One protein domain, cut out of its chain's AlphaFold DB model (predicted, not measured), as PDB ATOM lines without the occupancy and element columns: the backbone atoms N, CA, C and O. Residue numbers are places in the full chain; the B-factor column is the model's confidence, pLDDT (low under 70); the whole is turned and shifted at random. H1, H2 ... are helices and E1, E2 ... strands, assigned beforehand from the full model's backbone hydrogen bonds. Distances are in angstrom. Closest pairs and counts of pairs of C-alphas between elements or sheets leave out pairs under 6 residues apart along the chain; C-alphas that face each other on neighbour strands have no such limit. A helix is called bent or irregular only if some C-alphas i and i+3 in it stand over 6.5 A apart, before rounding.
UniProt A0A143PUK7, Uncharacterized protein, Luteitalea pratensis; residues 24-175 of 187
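This is residues 24 to 175 of the 187 residues of an uncharacterized protein of Luteitalea pratensis (UniProt A0A143PUK7). One sheet of nine strands is rolled into a flattened, nearly closed barrel: E3, E2, E5 and E6 form one wall, E8, E9, E1 and E4 the wall facing it, and E7 the hinge between them. The edge strands E3 and E4 come near each other where the curl nearly closes, and the short helix H1 packs on the outside of the first wall, by E2. The printed part has 152 residues, with the elements in the order E1 E2 H1 E3 E4 E5 E6 E7 E8 E9; the sheet runs E3 E2 E5 E6 E7 E8 E9 E1 E4, is mixed, and has E9 and E1 as its parallel pair. The class is mostly strand, though only 63 residues, under half, are in named elements. The whole is compact, with a radius of gyration of the C-alphas of 14.7 A, and rounded, spanning 39 by 38 by 27 A.

Start at E1, residues 36 to 42, an inner strand of this strongly twisted sheet. On it you find E4, residues 82 to 85, as antiparallel neighbour, with N 39 and O 82 2.8 A apart, and E9, residues 168 to 174, as parallel neighbour at 20 degrees, with N 38 and O 169 2.8 A apart. Next look at E2, residues 53 to 58, whose pairing is staggered: residues 53 to 55 pair with E3, residues 74 to 76, and residues 56 to 58 with E5, residues 104 to 110. Both pairs are antiparallel; N 53 and O 76 are 2.8 A apart, and N 108 and O 58 also 2.8 A. H1, residues 66 to 70, is on the sheet at a height over the sheet of 8.3 A; it is over none of the strands, but only just, with 2 of its 5 C-alphas falling on E2 and 2 on E5. The closest C-alphas of H1 and E2 are those of Ala 69 and Phe 58, 5.3 A apart. Its O i to N i+4 pair is within hydrogen-bond range. E5 begins a meander, each strand the antiparallel neighbour of the one before, that goes on through E6, residues 118 to 125, E7, residues 133 to 141, and E8, residues 154 to 160, to E9. Each step is a hairpin: check N 105 and O 124 at 2.8 A, N 121 and O 138 at 2.7 A, N 135 and O 156 at 2.8 A, and N 170 and O 159 at 2.8 A. The sheet is a folded sheet, bent back on itself into two leaves that face each other, with 59 pairs of C-alphas within 11 A. At its edges, the closest C-alphas of E3 and E4 are those of Ala 76 and Leu 82, 4.9 A apart. E1 and E5 are apart, as are E2 and E9.

Find C-alpha 36 at (30.441, 148.866, 115.644), where E1 begins; it runs 19.5 A to C-alpha 42. E2 covers 16.8 A. H1, E3 and E4 are short. E5 is 19.7 A long and E6 22.9 A. E7, the longest strand by residues, runs 25.7 A from C-alpha 133 at (27.683, 133.079, 120.066) to C-alpha 141. E8 is 19.8 A long, and E9, 19.5 A, ends at C-alpha 174 at (41.176, 132.290, 116.638).

The two C-alphas farthest apart are those of Ser 31 and Ser 150, at 44.6 A. The printed part has no cut. The long links are E4 to E5, residues 86 to 103, and E7 to E8, residues 142 to 153. The mean pLDDT of the printed part is 71.9, and 49 residues are under 70, among them residues 24 to 36 and 85 to 104.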
ATOM      1  N   VAL A  24      43.511 145.069 124.103       24.69
ATOM      2  CA  VAL A  24      43.192 146.454 124.520       24.69
ATOM      3  C   VAL A  24      42.105 147.018 123.611       24.69
ATOM      4  O   VAL A  24      42.179 146.849 122.406       24.69
ATOM      5  N   PHE A  25      41.120 147.746 124.141       28.30
ATOM      6  CA  PHE A  25      40.065 148.370 123.329       28.30
ATOM      7  C   PHE A  25      40.299 149.867 123.115       28.30
ATOM      8  O   PHE A  25      40.549 150.611 124.064       28.30
ATOM      9  N   VAL A  26      40.142 150.324 121.870       23.95
ATOM     10  CA  VAL A  26      40.159 151.746 121.497       23.95
ATOM     11  C   VAL A  26      38.762 152.156 121.030       23.95
ATOM     12  O   VAL A  26      38.319 151.765 119.955       23.95
ATOM     13  N   ALA A  27      38.069 152.976 121.822       25.25
ATOM     14  CA  ALA A  27      36.800 153.592 121.436       25.25
ATOM     15  C   ALA A  27      37.051 154.989 120.836       25.25
ATOM     16  O   ALA A  27      37.376 155.937 121.552       25.25
ATOM     17  N   LEU A  28      36.896 155.132 119.514       26.52
ATOM     18  CA  LEU A  28      36.896 156.435 118.842       26.52
ATOM     19  C   LEU A  28      35.489 157.041 118.888       26.52
ATOM     20  O   LEU A  28      34.535 156.497 118.335       26.52
ATOM     21  N   GLY A  29      35.372 158.188 119.559       27.25
ATOM     22  CA  GLY A  29      34.129 158.941 119.677       27.25
ATOM     23  C   GLY A  29      33.591 159.381 118.315       27.25
ATOM     24  O   GLY A  29      34.205 160.180 117.616       27.25
ATOM     25  N   CYS A  30      32.402 158.899 117.974       30.12
ATOM     26  CA  CYS A  30      31.530 159.502 116.977       30.12
ATOM     27  C   CYS A  30      30.202 159.839 117.656       30.12
ATOM     28  O   CYS A  30      29.645 159.032 118.395       30.12
ATOM     29  N   SER A  31      29.713 161.053 117.419       37.56
ATOM     30  CA  SER A  31      28.372 161.484 117.799       37.56
ATOM     31  C   SER A  31      27.326 160.534 117.195       37.56
ATOM     32  O   SER A  31      27.366 160.238 116.001       37.56
ATOM     33  N   SER A  32      26.396 160.075 118.042       43.47
ATOM     34  CA  SER A  32      25.430 158.980 117.825       43.47
ATOM     35  C   SER A  32      26.051 157.577 117.910       43.47
ATOM     36  O   SER A  32      27.047 157.330 117.229       43.47
ATOM     37  N   PRO A  33      25.490 156.636 118.702       51.72
ATOM     38  CA  PRO A  33      26.041 155.291 118.791       51.72
ATOM     39  C   PRO A  33      25.835 154.572 117.461       51.72
ATOM     40  O   PRO A  33      24.754 154.070 117.156       51.72
ATOM     41  N   LYS A  34      26.869 154.597 116.622       55.59
ATOM     42  CA  LYS A  34      26.906 153.806 115.400       55.59
ATOM     43  C   LYS A  34      27.151 152.358 115.810       55.59
ATOM     44  O   LYS A  34      27.998 152.141 116.679       55.59
ATOM     45  N   PRO A  35      26.446 151.391 115.207       56.09
ATOM     46  CA  PRO A  35      26.814 150.001 115.370       56.09
ATOM     47  C   PRO A  35      28.289 149.823 114.995       56.09
ATOM     48  O   PRO A  35      28.768 150.394 114.007       56.09
ATOM     49  N   ALA A  36      29.017 149.093 115.829       68.56
ATOM     50  CA  ALA A  36      30.441 148.866 115.644       68.56
ATOM     51  C   ALA A  36      30.740 147.379 115.793       68.56
ATOM     52  O   ALA A  36      30.274 146.733 116.734       68.56
ATOM     53  N   LEU A  37      31.528 146.866 114.855       73.69
ATOM     54  CA  LEU A  37      32.139 145.552 114.938       73.69
ATOM     55  C   LEU A  37      33.607 145.756 115.306       73.69
ATOM     56  O   LEU A  37      34.344 146.418 114.571       73.69
ATOM     57  N   VAL A  38      34.020 145.229 116.451       80.88
ATOM     58  CA  VAL A  38      35.407 145.265 116.918       80.88
ATOM     59  C   VAL A  38      35.998 143.884 116.710       80.88
ATOM     60  O   VAL A  38      35.496 142.917 117.269       80.88
ATOM     61  N   VAL A  39      37.051 143.789 115.904       82.25
ATOM     62  CA  VAL A  39      37.716 142.522 115.595       82.25
ATOM     63  C   VAL A  39      39.071 142.450 116.282       82.25
ATOM     64  O   VAL A  39      39.933 143.314 116.087       82.25
ATOM     65  N   SER A  40      39.254 141.372 117.034       85.06
ATOM     66  CA  SER A  40      40.490 141.008 117.719       85.06
ATOM     67  C   SER A  40      40.995 139.672 117.179       85.06
ATOM     68  O   SER A  40      40.204 138.762 116.924       85.06
ATOM     69  N   LEU A  41      42.309 139.545 117.006       86.38
ATOM     70  CA  LEU A  41      42.950 138.322 116.520       86.38
ATOM     71  C   LEU A  41      43.675 137.632 117.679       86.38
ATOM     72  O   LEU A  41      44.391 138.288 118.435       86.38
ATOM     73  N   ASP A  42      43.491 136.322 117.796       87.50
ATOM     74  CA  ASP A  42      44.198 135.449 118.729       87.50
ATOM     75  C   ASP A  42      45.095 134.503 117.929       87.50
ATOM     76  O   ASP A  42      44.610 133.589 117.264       87.50
ATOM     77  N   ASP A  43      46.399 134.779 117.931       86.31
ATOM     78  CA  ASP A  43      47.414 134.051 117.164       86.31
ATOM     79  C   ASP A  43      48.521 133.540 118.101       86.31
ATOM     80  O   ASP A  43      49.598 134.141 118.185       86.31
ATOM     81  N   PRO A  44      48.263 132.453 118.850       81.50
ATOM     82  CA  PRO A  44      49.175 131.967 119.888       81.50
ATOM     83  C   PRO A  44      50.534 131.503 119.340       81.50
ATOM     84  O   PRO A  44      51.532 131.550 120.057       81.50
ATOM     85  N   ASP A  45      50.581 131.096 118.070       85.44
ATOM     86  CA  ASP A  45      51.782 130.588 117.400       85.44
ATOM     87  C   ASP A  45      52.516 131.662 116.572       85.44
ATOM     88  O   ASP A  45      53.554 131.374 115.970       85.44
ATOM     89  N   GLY A  46      51.991 132.891 116.504       86.50
ATOM     90  CA  GLY A  46      52.587 133.985 115.732       86.50
ATOM     91  C   GLY A  46      52.598 133.743 114.218       86.50
ATOM     92  O   GLY A  46      53.496 134.224 113.519       86.50
ATOM     93  N   ARG A  47      51.634 132.980 113.684       87.94
ATOM     94  CA  ARG A  47      51.511 132.682 112.245       87.94
ATOM     95  C   ARG A  47      51.319 133.923 111.387       87.94
ATOM     96  O   ARG A  47      51.726 133.914 110.228       87.94
ATOM     97  N   LEU A  48      50.698 134.958 111.939       87.19
ATOM     98  CA  LEU A  48      50.479 136.239 111.281       87.19
ATOM     99  C   LEU A  48      51.762 137.086 111.214       87.19
ATOM    100  O   LEU A  48      51.776 138.129 110.560       87.19
ATOM    101  N   GLY A  49      52.840 136.653 111.879       87.62
ATOM    102  CA  GLY A  49      54.061 137.429 112.055       87.62
ATOM    103  C   GLY A  49      53.908 138.512 113.131       87.62
ATOM    104  O   GLY A  49      52.932 138.512 113.883       87.62
ATOM    105  N   PRO A  50      54.867 139.441 113.248       87.94
ATOM    106  CA  PRO A  50      54.772 140.522 114.221       87.94
ATOM    107  C   PRO A  50      53.628 141.494 113.865       87.94
ATOM    108  O   PRO A  50      53.452 141.816 112.688       87.94
ATOM    109  N   PRO A  51      52.871 142.003 114.857       84.12
ATOM    110  CA  PRO A  51      51.885 143.055 114.624       84.12
ATOM    111  C   PRO A  51      52.562 144.373 114.182       84.12
ATOM    112  O   PRO A  51      53.737 144.595 114.492       84.12
ATOM    113  N   PRO A  52      51.830 145.290 113.517       89.00
ATOM    114  CA  PRO A  52      50.391 145.236 113.249       89.00
ATOM    115  C   PRO A  52      50.025 144.408 112.007       89.00
ATOM    116  O   PRO A  52      50.681 144.480 110.970       89.00
ATOM    117  N   TRP A  53      48.914 143.678 112.090       89.19
ATOM    118  CA  TRP A  53      48.397 142.850 111.001       89.19
ATOM    119  C   TRP A  53      47.372 143.603 110.171       89.19
ATOM    120  O   TRP A  53      46.514 144.295 110.711       89.19
ATOM    121  N   THR A  54      47.436 143.445 108.852       90.00
ATOM    122  CA  THR A  54      46.411 143.976 107.948       90.00
ATOM    123  C   THR A  54      45.218 143.032 107.923       90.00
ATOM    124  O   THR A  54      45.397 141.823 107.795       90.00
ATOM    125  N   LEU A  55      44.009 143.580 108.006       90.50
ATOM    126  CA  LEU A  55      42.771 142.825 107.849       90.50
ATOM    127  C   LEU A  55      41.645 143.711 107.309       90.50
ATOM    128  O   LEU A  55      41.717 144.937 107.402       90.50
ATOM    129  N   ALA A  56      40.604 143.088 106.766       86.69
ATOM    130  CA  ALA A  56      39.398 143.765 106.291       86.69
ATOM    131  C   ALA A  56      38.145 142.969 106.662       86.69
ATOM    132  O   ALA A  56      38.210 141.742 106.749       86.69
ATOM    133  N   VAL A  57      37.012 143.652 106.834       82.81
ATOM    134  CA  VAL A  57      35.724 143.009 107.130       82.81
ATOM    135  C   VAL A  57      34.623 143.595 106.271       82.81
ATOM    136  O   VAL A  57      34.363 144.793 106.316       82.81
ATOM    137  N   PHE A  58      33.906 142.749 105.547       77.62
ATOM    138  CA  PHE A  58      32.842 143.189 104.654       77.62
ATOM    139  C   PHE A  58      31.600 142.318 104.786       77.62
ATOM    140  O   PHE A  58      31.649 141.201 105.293       77.62
ATOM    141  N   ASN A  59      30.469 142.834 104.315       75.81
ATOM    142  CA  ASN A  59      29.251 142.045 104.203       75.81
ATOM    143  C   ASN A  59      29.293 141.267 102.860       75.81
ATOM    144  O   ASN A  59      29.316 141.907 101.805       75.81
ATOM    145  N   PRO A  60      29.319 139.920 102.881       68.75
ATOM    146  CA  PRO A  60      29.538 139.087 101.697       68.75
ATOM    147  C   PRO A  60      28.326 139.011 100.759       68.75
ATOM    148  O   PRO A  60      28.496 138.716  99.579       68.75
ATOM    149  N   TYR A  61      27.115 139.352 101.218       67.94
ATOM    150  CA  TYR A  61      25.899 139.365 100.379       67.94
ATOM    151  C   TYR A  61      25.947 140.408  99.260       67.94
ATOM    152  O   TYR A  61      25.211 140.346  98.280       67.94
ATOM    153  N   PHE A  62      26.845 141.373  99.399       67.69
ATOM    154  CA  PHE A  62      27.129 142.389  98.405       67.69
ATOM    155  C   PHE A  62      28.077 141.915  97.287       67.69
ATOM    156  O   PHE A  62      28.420 142.714  96.410       67.69
ATOM    157  N   GLY A  63      28.463 140.637  97.313       64.25
ATOM    158  CA  GLY A  63      29.337 139.968  96.357       64.25
ATOM    159  C   GLY A  63      30.772 139.805  96.882       64.25
ATOM    160  O   GLY A  63      31.232 140.643  97.666       64.25
ATOM    161  N   PRO A  64      31.505 138.764  96.433       67.06
ATOM    162  CA  PRO A  64      32.911 138.521  96.771       67.06
ATOM    163  C   PRO A  64      33.839 139.465  95.987       67.06
ATOM    164  O   PRO A  64      34.707 139.043  95.223       67.06
ATOM    165  N   ASP A  65      33.606 140.765  96.139       72.12
ATOM    166  CA  ASP A  65      34.321 141.839  95.459       72.12
ATOM    167  C   ASP A  65      35.477 142.326  96.338       72.12
ATOM    168  O   ASP A  65      35.279 142.960  97.385       72.12
ATOM    169  N   ARG A  66      36.698 142.037  95.884       77.38
ATOM    170  CA  ARG A  66      37.932 142.436  96.560       77.38
ATOM    171  C   ARG A  66      37.991 143.947  96.768       77.38
ATOM    172  O   ARG A  66      38.321 144.378  97.868       77.38
ATOM    173  N   ASP A  67      37.635 144.758  95.777       78.19
ATOM    174  CA  ASP A  67      37.740 146.218  95.879       78.19
ATOM    175  C   ASP A  67      36.793 146.771  96.943       78.19
ATOM    176  O   ASP A  67      37.116 147.731  97.647       78.19
ATOM    177  N   ARG A  68      35.633 146.132  97.116       72.12
ATOM    178  CA  ARG A  68      34.689 146.453  98.190       72.12
ATOM    179  C   ARG A  68      35.228 146.053  99.554       72.12
ATOM    180  O   ARG A  68      35.161 146.868 100.475       72.12
ATOM    181  N   ALA A  69      35.786 144.850  99.675       73.19
ATOM    182  CA  ALA A  69      36.429 144.399 100.905       73.19
ATOM    183  C   ALA A  69      37.553 145.361 101.316       73.19
ATOM    184  O   ALA A  69      37.617 145.792 102.469       73.19
ATOM    185  N   MET A  70      38.355 145.816 100.350       76.94
ATOM    186  CA  MET A  70      39.480 146.711 100.608       76.94
ATOM    187  C   MET A  70      39.081 148.089 101.167       76.94
ATOM    188  O   MET A  70      39.904 148.751 101.796       76.94
ATOM    189  N   ARG A  71      37.813 148.514 101.047       74.19
ATOM    190  CA  ARG A  71      37.313 149.768 101.659       74.19
ATOM    191  C   ARG A  71      37.228 149.719 103.183       74.19
ATOM    192  O   ARG A  71      37.089 150.759 103.820       74.19
ATOM    193  N   THR A  72      37.271 148.521 103.756       73.50
ATOM    194  CA  THR A  72      37.160 148.270 105.203       73.50
ATOM    195  C   THR A  72      38.487 147.851 105.826       73.50
ATOM    196  O   THR A  72      38.533 147.446 106.986       73.50
ATOM    197  N   VAL A  73      39.567 147.934 105.045       82.88
ATOM    198  CA  VAL A  73      40.902 147.554 105.489       82.88
ATOM    199  C   VAL A  73      41.352 148.456 106.620       82.88
ATOM    200  O   VAL A  73      41.256 149.682 106.554       82.88
ATOM    201  N   GLY A  74      41.925 147.827 107.631       84.69
ATOM    202  CA  GLY A  74      42.702 148.505 108.642       84.69
ATOM    203  C   GLY A  74      43.742 147.569 109.230       84.69
ATOM    204  O   GLY A  74      44.118 146.557 108.633       84.69
ATOM    205  N   SER A  75      44.219 147.938 110.410       82.62
ATOM    206  CA  SER A  75      45.234 147.180 111.125       82.62
ATOM    207  C   SER A  75      44.705 146.710 112.473       82.62
ATOM    208  O   SER A  75      44.040 147.488 113.157       82.62
ATOM    209  N   ALA A  76      45.038 145.477 112.854       82.00
ATOM    210  CA  ALA A  76      44.846 144.948 114.200       82.00
ATOM    211  C   ALA A  76      46.193 144.633 114.861       82.00
ATOM    212  O   ALA A  76      47.138 144.182 114.217       82.00
ATOM    213  N   ALA A  77      46.255 144.846 116.165       81.94
ATOM    214  CA  ALA A  77      47.317 144.422 117.065       81.94
ATOM    215  C   ALA A  77      46.689 144.101 118.434       81.94
ATOM    216  O   ALA A  77      45.551 144.524 118.675       81.94
ATOM    217  N   PRO A  78      47.400 143.414 119.349       77.88
ATOM    218  CA  PRO A  78      46.884 143.141 120.692       77.88
ATOM    219  C   PRO A  78      46.423 144.410 121.420       77.88
ATOM    220  O   PRO A  78      45.405 144.403 122.103       77.88
ATOM    221  N   ASP A  79      47.132 145.522 121.227       78.81
ATOM    222  CA  ASP A  79      46.820 146.815 121.832       78.81
ATOM    223  C   ASP A  79      45.903 147.716 120.975       78.81
ATOM    224  O   ASP A  79      45.479 148.792 121.406       78.81
ATOM    225  N   ARG A  80      45.603 147.292 119.743       81.12
ATOM    226  CA  ARG A  80      44.899 148.095 118.740       81.12
ATOM    227  C   ARG A  80      44.034 147.208 117.835       81.12
ATOM    228  O   ARG A  80      44.438 146.943 116.706       81.12
ATOM    229  N   PRO A  81      42.862 146.744 118.287       80.81
ATOM    230  CA  PRO A  81      41.944 145.947 117.482       80.81
ATOM    231  C   PRO A  81      41.372 146.774 116.328       80.81
ATOM    232  O   PRO A  81      41.302 148.008 116.394       80.81
ATOM    233  N   LEU A  82      40.928 146.092 115.270       78.25
ATOM    234  CA  LEU A  82      40.272 146.765 114.153       78.25
ATOM    235  C   LEU A  82      38.818 147.057 114.514       78.25
ATOM    236  O   LEU A  82      38.009 146.144 114.656       78.25
ATOM    237  N   ALA A  83      38.469 148.337 114.596       75.50
ATOM    238  CA  ALA A  83      37.086 148.774 114.732       75.50
ATOM    239  C   ALA A  83      36.509 149.146 113.360       75.50
ATOM    240  O   ALA A  83      36.955 150.109 112.729       75.50
ATOM    241  N   VAL A  84      35.487 148.416 112.916       70.06
ATOM    242  CA  VAL A  84      34.726 148.729 111.704       70.06
ATOM    243  C   VAL A  84      33.417 149.401 112.102       70.06
ATOM    244  O   VAL A  84      32.556 148.814 112.757       70.06
ATOM    245  N   LEU A  85      33.270 150.663 111.692       64.81
ATOM    246  CA  LEU A  85      32.031 151.415 111.863       64.81
ATOM    247  C   LEU A  85      31.095 151.097 110.708       64.81
ATOM    248  O   LEU A  85      31.328 151.514 109.569       64.81
ATOM    249  N   THR A  86      30.006 150.404 111.002       57.25
ATOM    250  CA  THR A  86      29.019 150.079 109.986       57.25
ATOM    251  C   THR A  86      28.028 151.238 109.891       57.25
ATOM    252  O   THR A  86      27.298 151.574 110.824       57.25
ATOM    253  N   ARG A  87      28.046 151.948 108.756       46.19
ATOM    254  CA  ARG A  87      26.991 152.914 108.421       46.19
ATOM    255  C   ARG A  87      25.853 152.135 107.782       46.19
ATOM    256  O   ARG A  87      25.821 151.994 106.569       46.19
ATOM    257  N   GLY A  88      24.971 151.609 108.612       45.44
ATOM    258  CA  GLY A  88      23.771 150.911 108.175       45.44
ATOM    259  C   GLY A  88      22.863 150.659 109.363       45.44
ATOM    260  O   GLY A  88      23.311 150.700 110.516       45.44
ATOM    261  N   ARG A  89      21.578 150.410 109.112       44.50
ATOM    262  CA  ARG A  89      20.746 149.811 110.163       44.50
ATOM    263  C   ARG A  89      21.380 148.454 110.503       44.50
ATOM    264  O   ARG A  89      21.833 147.779 109.583       44.50
ATOM    265  N   PRO A  90      21.402 148.002 111.767       45.19
ATOM    266  CA  PRO A  90      21.765 146.618 112.089       45.19
ATOM    267  C   PRO A  90      21.014 145.602 111.208       45.19
ATOM    268  O   PRO A  90      21.546 144.549 110.896       45.19
ATOM    269  N   GLU A  91      19.818 145.976 110.738       40.09
ATOM    270  CA  GLU A  91      18.970 145.293 109.751       40.09
ATOM    271  C   GLU A  91      19.580 145.116 108.346       40.09
ATOM    272  O   GLU A  91      19.140 144.246 107.613       40.09
ATOM    273  N   GLU A  92      20.585 145.896 107.946       45.88
ATOM    274  CA  GLU A  92      21.308 145.725 106.668       45.88
ATOM    275  C   GLU A  92      22.499 144.762 106.806       45.88
ATOM    276  O   GLU A  92      22.996 144.225 105.817       45.88
ATOM    277  N   TRP A  93      22.946 144.533 108.045       49.19
ATOM    278  CA  TRP A  93      23.789 143.396 108.427       49.19
ATOM    279  C   TRP A  93      22.946 142.186 108.838       49.19
ATOM    280  O   TRP A  93      23.495 141.098 109.007       49.19
ATOM    281  N   ARG A  94      21.618 142.349 108.963       45.78
ATOM    282  CA  ARG A  94      20.710 141.209 109.001       45.78
ATOM    283  C   ARG A  94      20.668 140.606 107.607       45.78
ATOM    284  O   ARG A  94      20.240 141.222 106.634       45.78
ATOM    285  N   ILE A  95      21.181 139.389 107.579       41.81
ATOM    286  CA  ILE A  95      20.993 138.339 106.594       41.81
ATOM    287  C   ILE A  95      19.623 138.495 105.922       41.81
ATOM    288  O   ILE A  95      18.594 138.379 106.579       41.81
ATOM    289  N   ARG A  96      19.610 138.803 104.621       35.41
ATOM    290  CA  ARG A  96      18.391 138.747 103.805       35.41
ATOM    291  C   ARG A  96      18.303 137.377 103.136       35.41
ATOM    292  O   ARG A  96      19.005 137.120 102.163       35.41
ATOM    293  N   ASP A  97      17.450 136.529 103.703       35.41
ATOM    294  CA  ASP A  97      16.445 135.671 103.054       35.41
ATOM    295  C   ASP A  97      16.789 134.942 101.746       35.41
ATOM    296  O   ASP A  97      15.961 134.890 100.838       35.41
ATOM    297  N   LEU A  98      17.961 134.313 101.633       34.84
ATOM    298  CA  LEU A  98      18.146 133.253 100.622       34.84
ATOM    299  C   LEU A  98      18.665 131.920 101.167       34.84
ATOM    300  O   LEU A  98      18.685 130.945 100.423       34.84
ATOM    301  N   LEU A  99      18.968 131.833 102.464       36.88
ATOM    302  CA  LEU A  99      19.188 130.569 103.168       36.88
ATOM    303  C   LEU A  99      18.650 130.681 104.604       36.88
ATOM    304  O   LEU A  99      19.395 131.025 105.510       36.88
ATOM    305  N   VAL A 100      17.362 130.342 104.758       38.31
ATOM    306  CA  VAL A 100      16.694 129.915 106.006       38.31
ATOM    307  C   VAL A 100      16.510 131.010 107.077       38.31
ATOM    308  O   VAL A 100      17.187 132.028 107.090       38.31
ATOM    309  N   GLU A 101      15.502 130.827 107.926       44.06
ATOM    310  CA  GLU A 101      14.936 131.709 108.962       44.06
ATOM    311  C   GLU A 101      15.915 132.096 110.111       44.06
ATOM    312  O   GLU A 101      15.554 132.063 111.290       44.06
ATOM    313  N   ASP A 102      17.171 132.433 109.803       49.72
ATOM    314  CA  ASP A 102      18.299 132.129 110.685       49.72
ATOM    315  C   ASP A 102      18.722 133.209 111.699       49.72
ATOM    316  O   ASP A 102      18.895 134.403 111.439       49.72
ATOM    317  N   GLN A 103      18.972 132.676 112.888       60.66
ATOM    318  CA  GLN A 103      19.565 133.225 114.098       60.66
ATOM    319  C   GLN A 103      21.093 133.369 113.963       60.66
ATOM    320  O   GLN A 103      21.841 132.831 114.774       60.66
ATOM    321  N   SER A 104      21.585 134.044 112.920       64.94
ATOM    322  CA  SER A 104      23.029 134.090 112.645       64.94
ATOM    323  C   SER A 104      23.530 135.476 112.217       64.94
ATOM    324  O   SER A 104      22.790 136.310 111.699       64.94
ATOM    325  N   VAL A 105      24.828 135.720 112.399       70.25
ATOM    326  CA  VAL A 105      25.585 136.843 111.827       70.25
ATOM    327  C   VAL A 105      26.609 136.277 110.849       70.25
ATOM    328  O   VAL A 105      27.376 135.382 111.200       70.25
ATOM    329  N   VAL A 106      26.636 136.816 109.627       75.31
ATOM    330  CA  VAL A 106      27.563 136.396 108.565       75.31
ATOM    331  C   VAL A 106      28.379 137.588 108.071       75.31
ATOM    332  O   VAL A 106      27.823 138.647 107.770       75.31
ATOM    333  N   PHE A 107      29.698 137.426 107.964       78.31
ATOM    334  CA  PHE A 107      30.602 138.446 107.426       78.31
ATOM    335  C   PHE A 107      31.814 137.820 106.725       78.31
ATOM    336  O   PHE A 107      32.223 136.705 107.031       78.31
ATOM    337  N   GLY A 108      32.401 138.541 105.774       82.31
ATOM    338  CA  GLY A 108      33.661 138.178 105.135       82.31
ATOM    339  C   GLY A 108      34.839 138.811 105.868       82.31
ATOM    340  O   GLY A 108      34.804 140.003 106.172       82.31
ATOM    341  N   LEU A 109      35.882 138.030 106.128       87.75
ATOM    342  CA  LEU A 109      37.120 138.432 106.791       87.75
ATOM    343  C   LEU A 109      38.301 138.228 105.839       87.75
ATOM    344  O   LEU A 109      38.519 137.134 105.333       87.75
ATOM    345  N   VAL A 110      39.102 139.265 105.617       90.25
ATOM    346  CA  VAL A 110      40.323 139.176 104.804       90.25
ATOM    347  C   VAL A 110      41.530 139.265 105.724       90.25
ATOM    348  O   VAL A 110      41.673 140.253 106.438       90.25
ATOM    349  N   LEU A 111      42.407 138.261 105.675       91.56
ATOM    350  CA  LEU A 111      43.660 138.198 106.436       91.56
ATOM    351  C   LEU A 111      44.836 137.893 105.491       91.56
ATOM    352  O   LEU A 111      45.248 136.736 105.372       91.56
ATOM    353  N   PRO A 112      45.414 138.921 104.833       90.94
ATOM    354  CA  PRO A 112      46.488 138.753 103.850       90.94
ATOM    355  C   PRO A 112      47.736 138.043 104.381       90.94
ATOM    356  O   PRO A 112      48.455 137.423 103.605       90.94
ATOM    357  N   ALA A 113      47.991 138.122 105.692       89.69
ATOM    358  CA  ALA A 113      49.109 137.435 106.337       89.69
ATOM    359  C   ALA A 113      48.981 135.901 106.291       89.69
ATOM    360  O   ALA A 113      49.989 135.204 106.340       89.69
ATOM    361  N   LEU A 114      47.756 135.375 106.180       90.06
ATOM    362  CA  LEU A 114      47.506 133.946 106.007       90.06
ATOM    363  C   LEU A 114      47.354 133.580 104.531       90.06
ATOM    364  O   LEU A 114      48.016 132.656 104.065       90.06
ATOM    365  N   ARG A 115      46.489 134.298 103.800       91.50
ATOM    366  CA  ARG A 115      46.244 134.109 102.361       91.50
ATOM    367  C   ARG A 115      45.788 135.403 101.701       91.50
ATOM    368  O   ARG A 115      45.027 136.173 102.278       91.50
ATOM    369  N   THR A 116      46.225 135.619 100.464       90.75
ATOM    370  CA  THR A 116      45.961 136.844  99.686       90.75
ATOM    371  C   THR A 116      44.959 136.650  98.548       90.75
ATOM    372  O   THR A 116      44.458 137.628  97.992       90.75
ATOM    373  N   ASP A 117      44.655 135.403  98.204       91.25
ATOM    374  CA  ASP A 117      43.851 134.985  97.054       91.25
ATOM    375  C   ASP A 117      42.364 134.778  97.376       91.25
ATOM    376  O   ASP A 117      41.578 134.425  96.495       91.25
ATOM    377  N   GLY A 118      41.953 135.058  98.610       89.94
ATOM    378  CA  GLY A 118      40.565 134.930  99.021       89.94
ATOM    379  C   GLY A 118      40.257 135.591 100.355       89.94
ATOM    380  O   GLY A 118      40.940 136.523 100.791       89.94
ATOM    381  N   TYR A 119      39.197 135.102 100.980       88.31
ATOM    382  CA  TYR A 119      38.655 135.590 102.240       88.31
ATOM    383  C   TYR A 119      38.063 134.430 103.044       88.31
ATOM    384  O   TYR A 119      37.796 133.363 102.508       88.31
ATOM    385  N   TRP A 120      37.827 134.642 104.332       89.25
ATOM    386  CA  TRP A 120      37.105 133.710 105.187       89.25
ATOM    387  C   TRP A 120      35.664 134.180 105.362       89.25
ATOM    388  O   TRP A 120      35.423 135.309 105.785       89.25
ATOM    389  N   LEU A 121      34.701 133.325 105.036       85.81
ATOM    390  CA  LEU A 121      33.283 133.541 105.279       85.81
ATOM    391  C   LEU A 121      32.944 133.078 106.697       85.81
ATOM    392  O   LEU A 121      32.811 131.882 106.949       85.81
ATOM    393  N   ALA A 122      32.835 134.028 107.621       83.12
ATOM    394  CA  ALA A 122      32.469 133.781 109.006       83.12
ATOM    395  C   ALA A 122      30.950 133.674 109.158       83.12
ATOM    396  O   ALA A 122      30.218 134.542 108.681       83.12
ATOM    397  N   ARG A 123      30.498 132.646 109.879       81.25
ATOM    398  CA  ARG A 123      29.119 132.485 110.347       81.25
ATOM    399  C   ARG A 123      29.132 132.280 111.853       81.25
ATOM    400  O   ARG A 123      29.890 131.450 112.350       81.25
ATOM    401  N   VAL A 124      28.283 133.019 112.556       75.88
ATOM    402  CA  VAL A 124      28.124 132.929 114.009       75.88
ATOM    403  C   VAL A 124      26.651 132.822 114.334       75.88
ATOM    404  O   VAL A 124      25.895 133.742 114.031       75.88
ATOM    405  N   ASP A 125      26.254 131.722 114.954       74.88
ATOM    406  CA  ASP A 125      24.871 131.511 115.373       74.88
ATOM    407  C   ASP A 125      24.639 132.146 116.755       74.88
ATOM    408  O   ASP A 125      25.537 132.167 117.598       74.88
ATOM    409  N   HIS A 126      23.455 132.707 117.000       64.88
ATOM    410  CA  HIS A 126      23.132 133.450 118.217       64.88
ATOM    411  C   HIS A 126      21.657 133.303 118.612       64.88
ATOM    412  O   HIS A 126      20.772 133.289 117.769       64.88
ATOM    413  N   GLU A 127      21.341 133.272 119.906       65.38
ATOM    414  CA  GLU A 127      19.941 133.159 120.349       65.38
ATOM    415  C   GLU A 127      19.075 134.363 119.899       65.38
ATOM    416  O   GLU A 127      19.583 135.482 119.733       65.38
ATOM    417  N   PRO A 128      17.743 134.210 119.762       59.06
ATOM    418  CA  PRO A 128      16.849 135.330 119.487       59.06
ATOM    419  C   PRO A 128      17.000 136.436 120.534       59.06
ATOM    420  O   PRO A 128      16.859 136.214 121.737       59.06
ATOM    421  N   GLY A 129      17.287 137.654 120.078       57.28
ATOM    422  CA  GLY A 129      17.467 138.810 120.961       57.28
ATOM    423  C   GLY A 129      18.812 138.860 121.695       57.28
ATOM    424  O   GLY A 129      19.026 139.792 122.470       57.28
ATOM    425  N   ARG A 130      19.734 137.923 121.436       65.44
ATOM    426  CA  ARG A 130      21.130 137.989 121.890       65.44
ATOM    427  C   ARG A 130      22.056 137.980 120.685       65.44
ATOM    428  O   ARG A 130      21.892 137.168 119.797       65.44
ATOM    429  N   PHE A 131      23.051 138.859 120.670       66.06
ATOM    430  CA  PHE A 131      24.054 138.917 119.600       66.06
ATOM    431  C   PHE A 131      25.391 138.329 120.065       66.06
ATOM    432  O   PHE A 131      26.447 138.916 119.851       66.06
ATOM    433  N   SER A 132      25.336 137.207 120.781       72.69
ATOM    434  CA  SER A 132      26.508 136.491 121.288       72.69
ATOM    435  C   SER A 132      26.452 135.034 120.863       72.69
ATOM    436  O   SER A 132      25.377 134.436 120.934       72.69
ATOM    437  N   GLY A 133      27.595 134.463 120.503       78.75
ATOM    438  CA  GLY A 133      27.683 133.079 120.066       78.75
ATOM    439  C   GLY A 133      29.075 132.691 119.594       78.75
ATOM    440  O   GLY A 133      30.005 133.497 119.603       78.75
ATOM    441  N   THR A 134      29.208 131.438 119.180       81.25
ATOM    442  CA  THR A 134      30.431 130.891 118.593       81.25
ATOM    443  C   THR A 134      30.146 130.384 117.189       81.25
ATOM    444  O   THR A 134      29.007 130.095 116.823       81.25
ATOM    445  N   GLY A 135      31.188 130.315 116.376       84.00
ATOM    446  CA  GLY A 135      31.079 129.920 114.988       84.00
ATOM    447  C   GLY A 135      32.433 129.671 114.350       84.00
ATOM    448  O   GLY A 135      33.465 129.574 115.022       84.00
ATOM    449  N   GLY A 136      32.417 129.562 113.031       85.50
ATOM    450  CA  GLY A 136      33.604 129.297 112.234       85.50
ATOM    451  C   GLY A 136      33.644 130.177 110.999       85.50
ATOM    452  O   GLY A 136      32.619 130.706 110.561       85.50
ATOM    453  N   ALA A 137      34.839 130.326 110.439       86.06
ATOM    454  CA  ALA A 137      35.036 130.974 109.161       86.06
ATOM    455  C   ALA A 137      35.724 130.024 108.183       86.06
ATOM    456  O   ALA A 137      36.836 129.560 108.438       86.06
ATOM    457  N   LEU A 138      35.048 129.740 107.070       88.38
ATOM    458  CA  LEU A 138      35.539 128.864 106.006       88.38
ATOM    459  C   LEU A 138      36.153 129.698 104.887       88.38
ATOM    460  O   LEU A 138      35.672 130.791 104.602       88.38
ATOM    461  N   PHE A 139      37.215 129.210 104.254       89.00
ATOM    462  CA  PHE A 139      37.893 129.981 103.219       89.00
ATOM    463  C   PHE A 139      37.166 129.902 101.873       89.00
ATOM    464  O   PHE A 139      36.815 128.820 101.418       89.00
ATOM    465  N   CYS A 140      37.026 131.041 101.203       85.00
ATOM    466  CA  CYS A 140      36.494 131.188  99.854       85.00
ATOM    467  C   CYS A 140      37.514 131.920  98.973       85.00
ATOM    468  O   CYS A 140      38.119 132.913  99.390       85.00
ATOM    469  N   LEU A 141      37.668 131.476  97.726       86.25
ATOM    470  CA  LEU A 141      38.425 132.219  96.719       86.25
ATOM    471  C   LEU A 141      37.648 133.459  96.266       86.25
ATOM    472  O   LEU A 141      36.416 133.466  96.222       86.25
ATOM    473  N   TRP A 142      38.364 134.513  95.873       85.00
ATOM    474  CA  TRP A 142      37.710 135.670  95.259       85.00
ATOM    475  C   TRP A 142      36.918 135.259  94.012       85.00
ATOM    476  O   TRP A 142      37.397 134.492  93.179       85.00
ATOM    477  N   GLY A 143      35.699 135.785  93.877       76.69
ATOM    478  CA  GLY A 143      34.793 135.425  92.783       76.69
ATOM    479  C   GLY A 143      34.093 134.068  92.936       76.69
ATOM    480  O   GLY A 143      33.261 133.744  92.092       76.69
ATOM    481  N   GLN A 144      34.374 133.300  93.995       72.06
ATOM    482  CA  GLN A 144      33.690 132.045  94.313       72.06
ATOM    483  C   GLN A 144      32.875 132.185  95.601       72.06
ATOM    484  O   GLN A 144      33.247 132.925  96.509       72.06
ATOM    485  N   VAL A 145      31.735 131.493  95.661       63.38
ATOM    486  CA  VAL A 145      30.843 131.485  96.838       63.38
ATOM    487  C   VAL A 145      31.002 130.194  97.642       63.38
ATOM    488  O   VAL A 145      30.753 130.186  98.844       63.38
ATOM    489  N   GLU A 146      31.440 129.115  96.993       72.25
ATOM    490  CA  GLU A 146      31.664 127.829  97.646       72.25
ATOM    491  C   GLU A 146      32.947 127.878  98.488       72.25
ATOM    492  O   GLU A 146      33.997 128.302  97.988       72.25
ATOM    493  N   PRO A 147      32.877 127.499  99.774       79.19
ATOM    494  CA  PRO A 147      34.062 127.383 100.597       79.19
ATOM    495  C   PRO A 147      34.897 126.178 100.168       79.19
ATOM    496  O   PRO A 147      34.377 125.104  99.875       79.19
ATOM    497  N   ASP A 148      36.210 126.348 100.186       76.94
ATOM    498  CA  ASP A 148      37.150 125.252 100.017       76.94
ATOM    499  C   ASP A 148      37.422 124.628 101.393       76.94
ATOM    500  O   ASP A 148      38.218 125.117 102.198       76.94
ATOM    501  N   GLU A 149      36.704 123.535 101.663       75.19
ATOM    502  CA  GLU A 149      36.763 122.771 102.916       75.19
ATOM    503  C   GLU A 149      38.111 122.070 103.143       75.19
ATOM    504  O   GLU A 149      38.387 121.604 104.250       75.19
ATOM    505  N   SER A 150      38.972 121.993 102.120       75.94
ATOM    506  CA  SER A 150      40.333 121.471 102.286       75.94
ATOM    507  C   SER A 150      41.246 122.454 103.023       75.94
ATOM    508  O   SER A 150      42.333 122.087 103.481       75.94
ATOM    509  N   ILE A 151      40.802 123.705 103.155       77.62
ATOM    510  CA  ILE A 151      41.521 124.760 103.848       77.62
ATOM    511  C   ILE A 151      41.057 124.830 105.293       77.62
ATOM    512  O   ILE A 151      39.880 124.740 105.629       77.62
ATOM    513  N   GLU A 152      42.035 125.056 106.155       82.00
ATOM    514  CA  GLU A 152      41.831 125.268 107.572       82.00
ATOM    515  C   GLU A 152      40.837 126.413 107.867       82.00
ATOM    516  O   GLU A 152      40.982 127.545 107.390       82.00
ATOM    517  N   ALA A 153      39.842 126.103 108.700       87.00
ATOM    518  CA  ALA A 153      38.854 127.053 109.192       87.00
ATOM    519  C   ALA A 153      39.392 127.882 110.370       87.00
ATOM    520  O   ALA A 153      40.161 127.385 111.195       87.00
ATOM    521  N   LEU A 154      38.935 129.128 110.488       90.56
ATOM    522  CA  LEU A 154      39.191 129.969 111.664       90.56
ATOM    523  C   LEU A 154      38.052 129.811 112.670       90.56
ATOM    524  O   LEU A 154      36.892 129.697 112.269       90.56
ATOM    525  N   SER A 155      38.355 129.848 113.967       90.31
ATOM    526  CA  SER A 155      37.308 129.904 114.993       90.31
ATOM    527  C   SER A 155      36.858 131.345 115.217       90.31
ATOM    528  O   SER A 155      37.663 132.275 115.161       90.31
ATOM    529  N   ILE A 156      35.561 131.534 115.461       87.88
ATOM    530  CA  ILE A 156      34.961 132.847 115.687       87.88
ATOM    531  C   ILE A 156      34.154 132.811 116.981       87.88
ATOM    532  O   ILE A 156      33.322 131.931 117.189       87.88
ATOM    533  N   GLU A 157      34.366 133.801 117.834       87.25
ATOM    534  CA  GLU A 157      33.532 134.066 119.001       87.25
ATOM    535  C   GLU A 157      33.025 135.501 118.916       87.25
ATOM    536  O   GLU A 157      33.804 136.424 118.681       87.25
ATOM    537  N   VAL A 158      31.721 135.693 119.099       81.69
ATOM    538  CA  VAL A 158      31.103 137.015 119.141       81.69
ATOM    539  C   VAL A 158      30.481 137.232 120.504       81.69
ATOM    540  O   VAL A 158      29.697 136.416 120.990       81.69
ATOM    541  N   SER A 159      30.783 138.376 121.102       80.88
ATOM    542  CA  SER A 159      30.153 138.832 122.329       80.88
ATOM    543  C   SER A 159      29.603 140.244 122.149       80.88
ATOM    544  O   SER A 159      30.161 141.085 121.447       80.88
ATOM    545  N   GLN A 160      28.461 140.514 122.775       75.88
ATOM    546  CA  GLN A 160      27.896 141.857 122.804       75.88
ATOM    547  C   GLN A 160      28.472 142.632 123.991       75.88
ATOM    548  O   GLN A 160      28.377 142.181 125.137       75.88
ATOM    549  N   TRP A 161      28.950 143.852 123.753       73.31
ATOM    550  CA  TRP A 161      29.285 144.776 124.833       73.31
ATOM    551  C   TRP A 161      28.021 145.390 125.419       73.31
ATOM    552  O   TRP A 161      27.447 146.333 124.875       73.31
ATOM    553  N   ARG A 162      27.578 144.838 126.549       70.31
ATOM    554  CA  ARG A 162      26.323 145.238 127.206       70.31
ATOM    555  C   ARG A 162      26.331 146.679 127.712       70.31
ATOM    556  O   ARG A 162      25.282 147.313 127.725       70.31
ATOM    557  N   ASP A 163      27.501 147.190 128.079       73.00
ATOM    558  CA  ASP A 163      27.657 148.527 128.662       73.00
ATOM    559  C   ASP A 163      27.977 149.611 127.620       73.00
ATOM    560  O   ASP A 163      28.136 150.788 127.960       73.00
ATOM    561  N   ALA A 164      28.089 149.239 126.341       66.00
ATOM    562  CA  ALA A 164      28.431 150.165 125.278       66.00
ATOM    563  C   ALA A 164      27.182 150.861 124.706       66.00
ATOM    564  O   ALA A 164      26.110 150.262 124.612       66.00
ATOM    565  N   PRO A 165      27.281 152.140 124.299       61.84
ATOM    566  CA  PRO A 165      26.161 152.816 123.669       61.84
ATOM    567  C   PRO A 165      25.936 152.231 122.262       61.84
ATOM    568  O   PRO A 165      26.841 152.234 121.422       61.84
ATOM    569  N   GLY A 166      24.710 151.765 122.007       65.75
ATOM    570  CA  GLY A 166      24.320 151.078 120.768       65.75
ATOM    571  C   GLY A 166      24.709 149.601 120.738       65.75
ATOM    572  O   GLY A 166      25.182 149.045 121.722       65.75
ATOM    573  N   LEU A 167      24.492 148.952 119.594       65.00
ATOM    574  CA  LEU A 167      24.926 147.572 119.398       65.00
ATOM    575  C   LEU A 167      26.417 147.557 119.049       65.00
ATOM    576  O   LEU A 167      26.796 147.938 117.942       65.00
ATOM    577  N   GLN A 168      27.247 147.123 119.993       72.69
ATOM    578  CA  GLN A 168      28.670 146.890 119.762       72.69
ATOM    579  C   GLN A 168      28.970 145.413 119.964       72.69
ATOM    580  O   GLN A 168      28.621 144.837 120.999       72.69
ATOM    581  N   LEU A 169      29.571 144.815 118.941       75.75
ATOM    582  CA  LEU A 169      29.948 143.413 118.924       75.75
ATOM    583  C   LEU A 169      31.463 143.325 118.948       75.75
ATOM    584  O   LEU A 169      32.137 143.899 118.093       75.75
ATOM    585  N   GLU A 170      31.986 142.592 119.913       82.19
ATOM    586  CA  GLU A 170      33.355 142.118 119.885       82.19
ATOM    587  C   GLU A 170      33.386 140.766 119.194       82.19
ATOM    588  O   GLU A 170      32.594 139.881 119.493       82.19
ATOM    589  N   THR A 171      34.295 140.626 118.244       83.19
ATOM    590  CA  THR A 171      34.530 139.407 117.487       83.19
ATOM    591  C   THR A 171      35.973 138.995 117.687       83.19
ATOM    592  O   THR A 171      36.896 139.674 117.228       83.19
ATOM    593  N   LYS A 172      36.169 137.875 118.371       88.12
ATOM    594  CA  LYS A 172      37.473 137.254 118.546       88.12
ATOM    595  C   LYS A 172      37.656 136.186 117.472       88.12
ATOM    596  O   LYS A 172      36.826 135.289 117.335       88.12
ATOM    597  N   VAL A 173      38.736 136.298 116.705       88.25
ATOM    598  CA  VAL A 173      39.108 135.345 115.655       88.25
ATOM    599  C   VAL A 173      40.291 134.524 116.145       88.25
ATOM    600  O   VAL A 173      41.365 135.079 116.379       88.25
ATOM    601  N   GLY A 174      40.104 133.215 116.291       89.06
ATOM    602  CA  GLY A 174      41.176 132.290 116.638       89.06
ATOM    603  C   GLY A 174      41.903 131.798 115.393       89.06
ATOM    604  O   GLY A 174      41.308 131.155 114.523       89.06
ATOM    605  N   ILE A 175      43.202 132.091 115.323       88.50
ATOM    606  CA  ILE A 175      44.100 131.545 114.312       88.50
ATOM    607  C   ILE A 175      44.579 130.179 114.810       88.50
ATOM    608  O   ILE A 175      45.167 130.095 115.892       88.50
TER     609      ILE A 175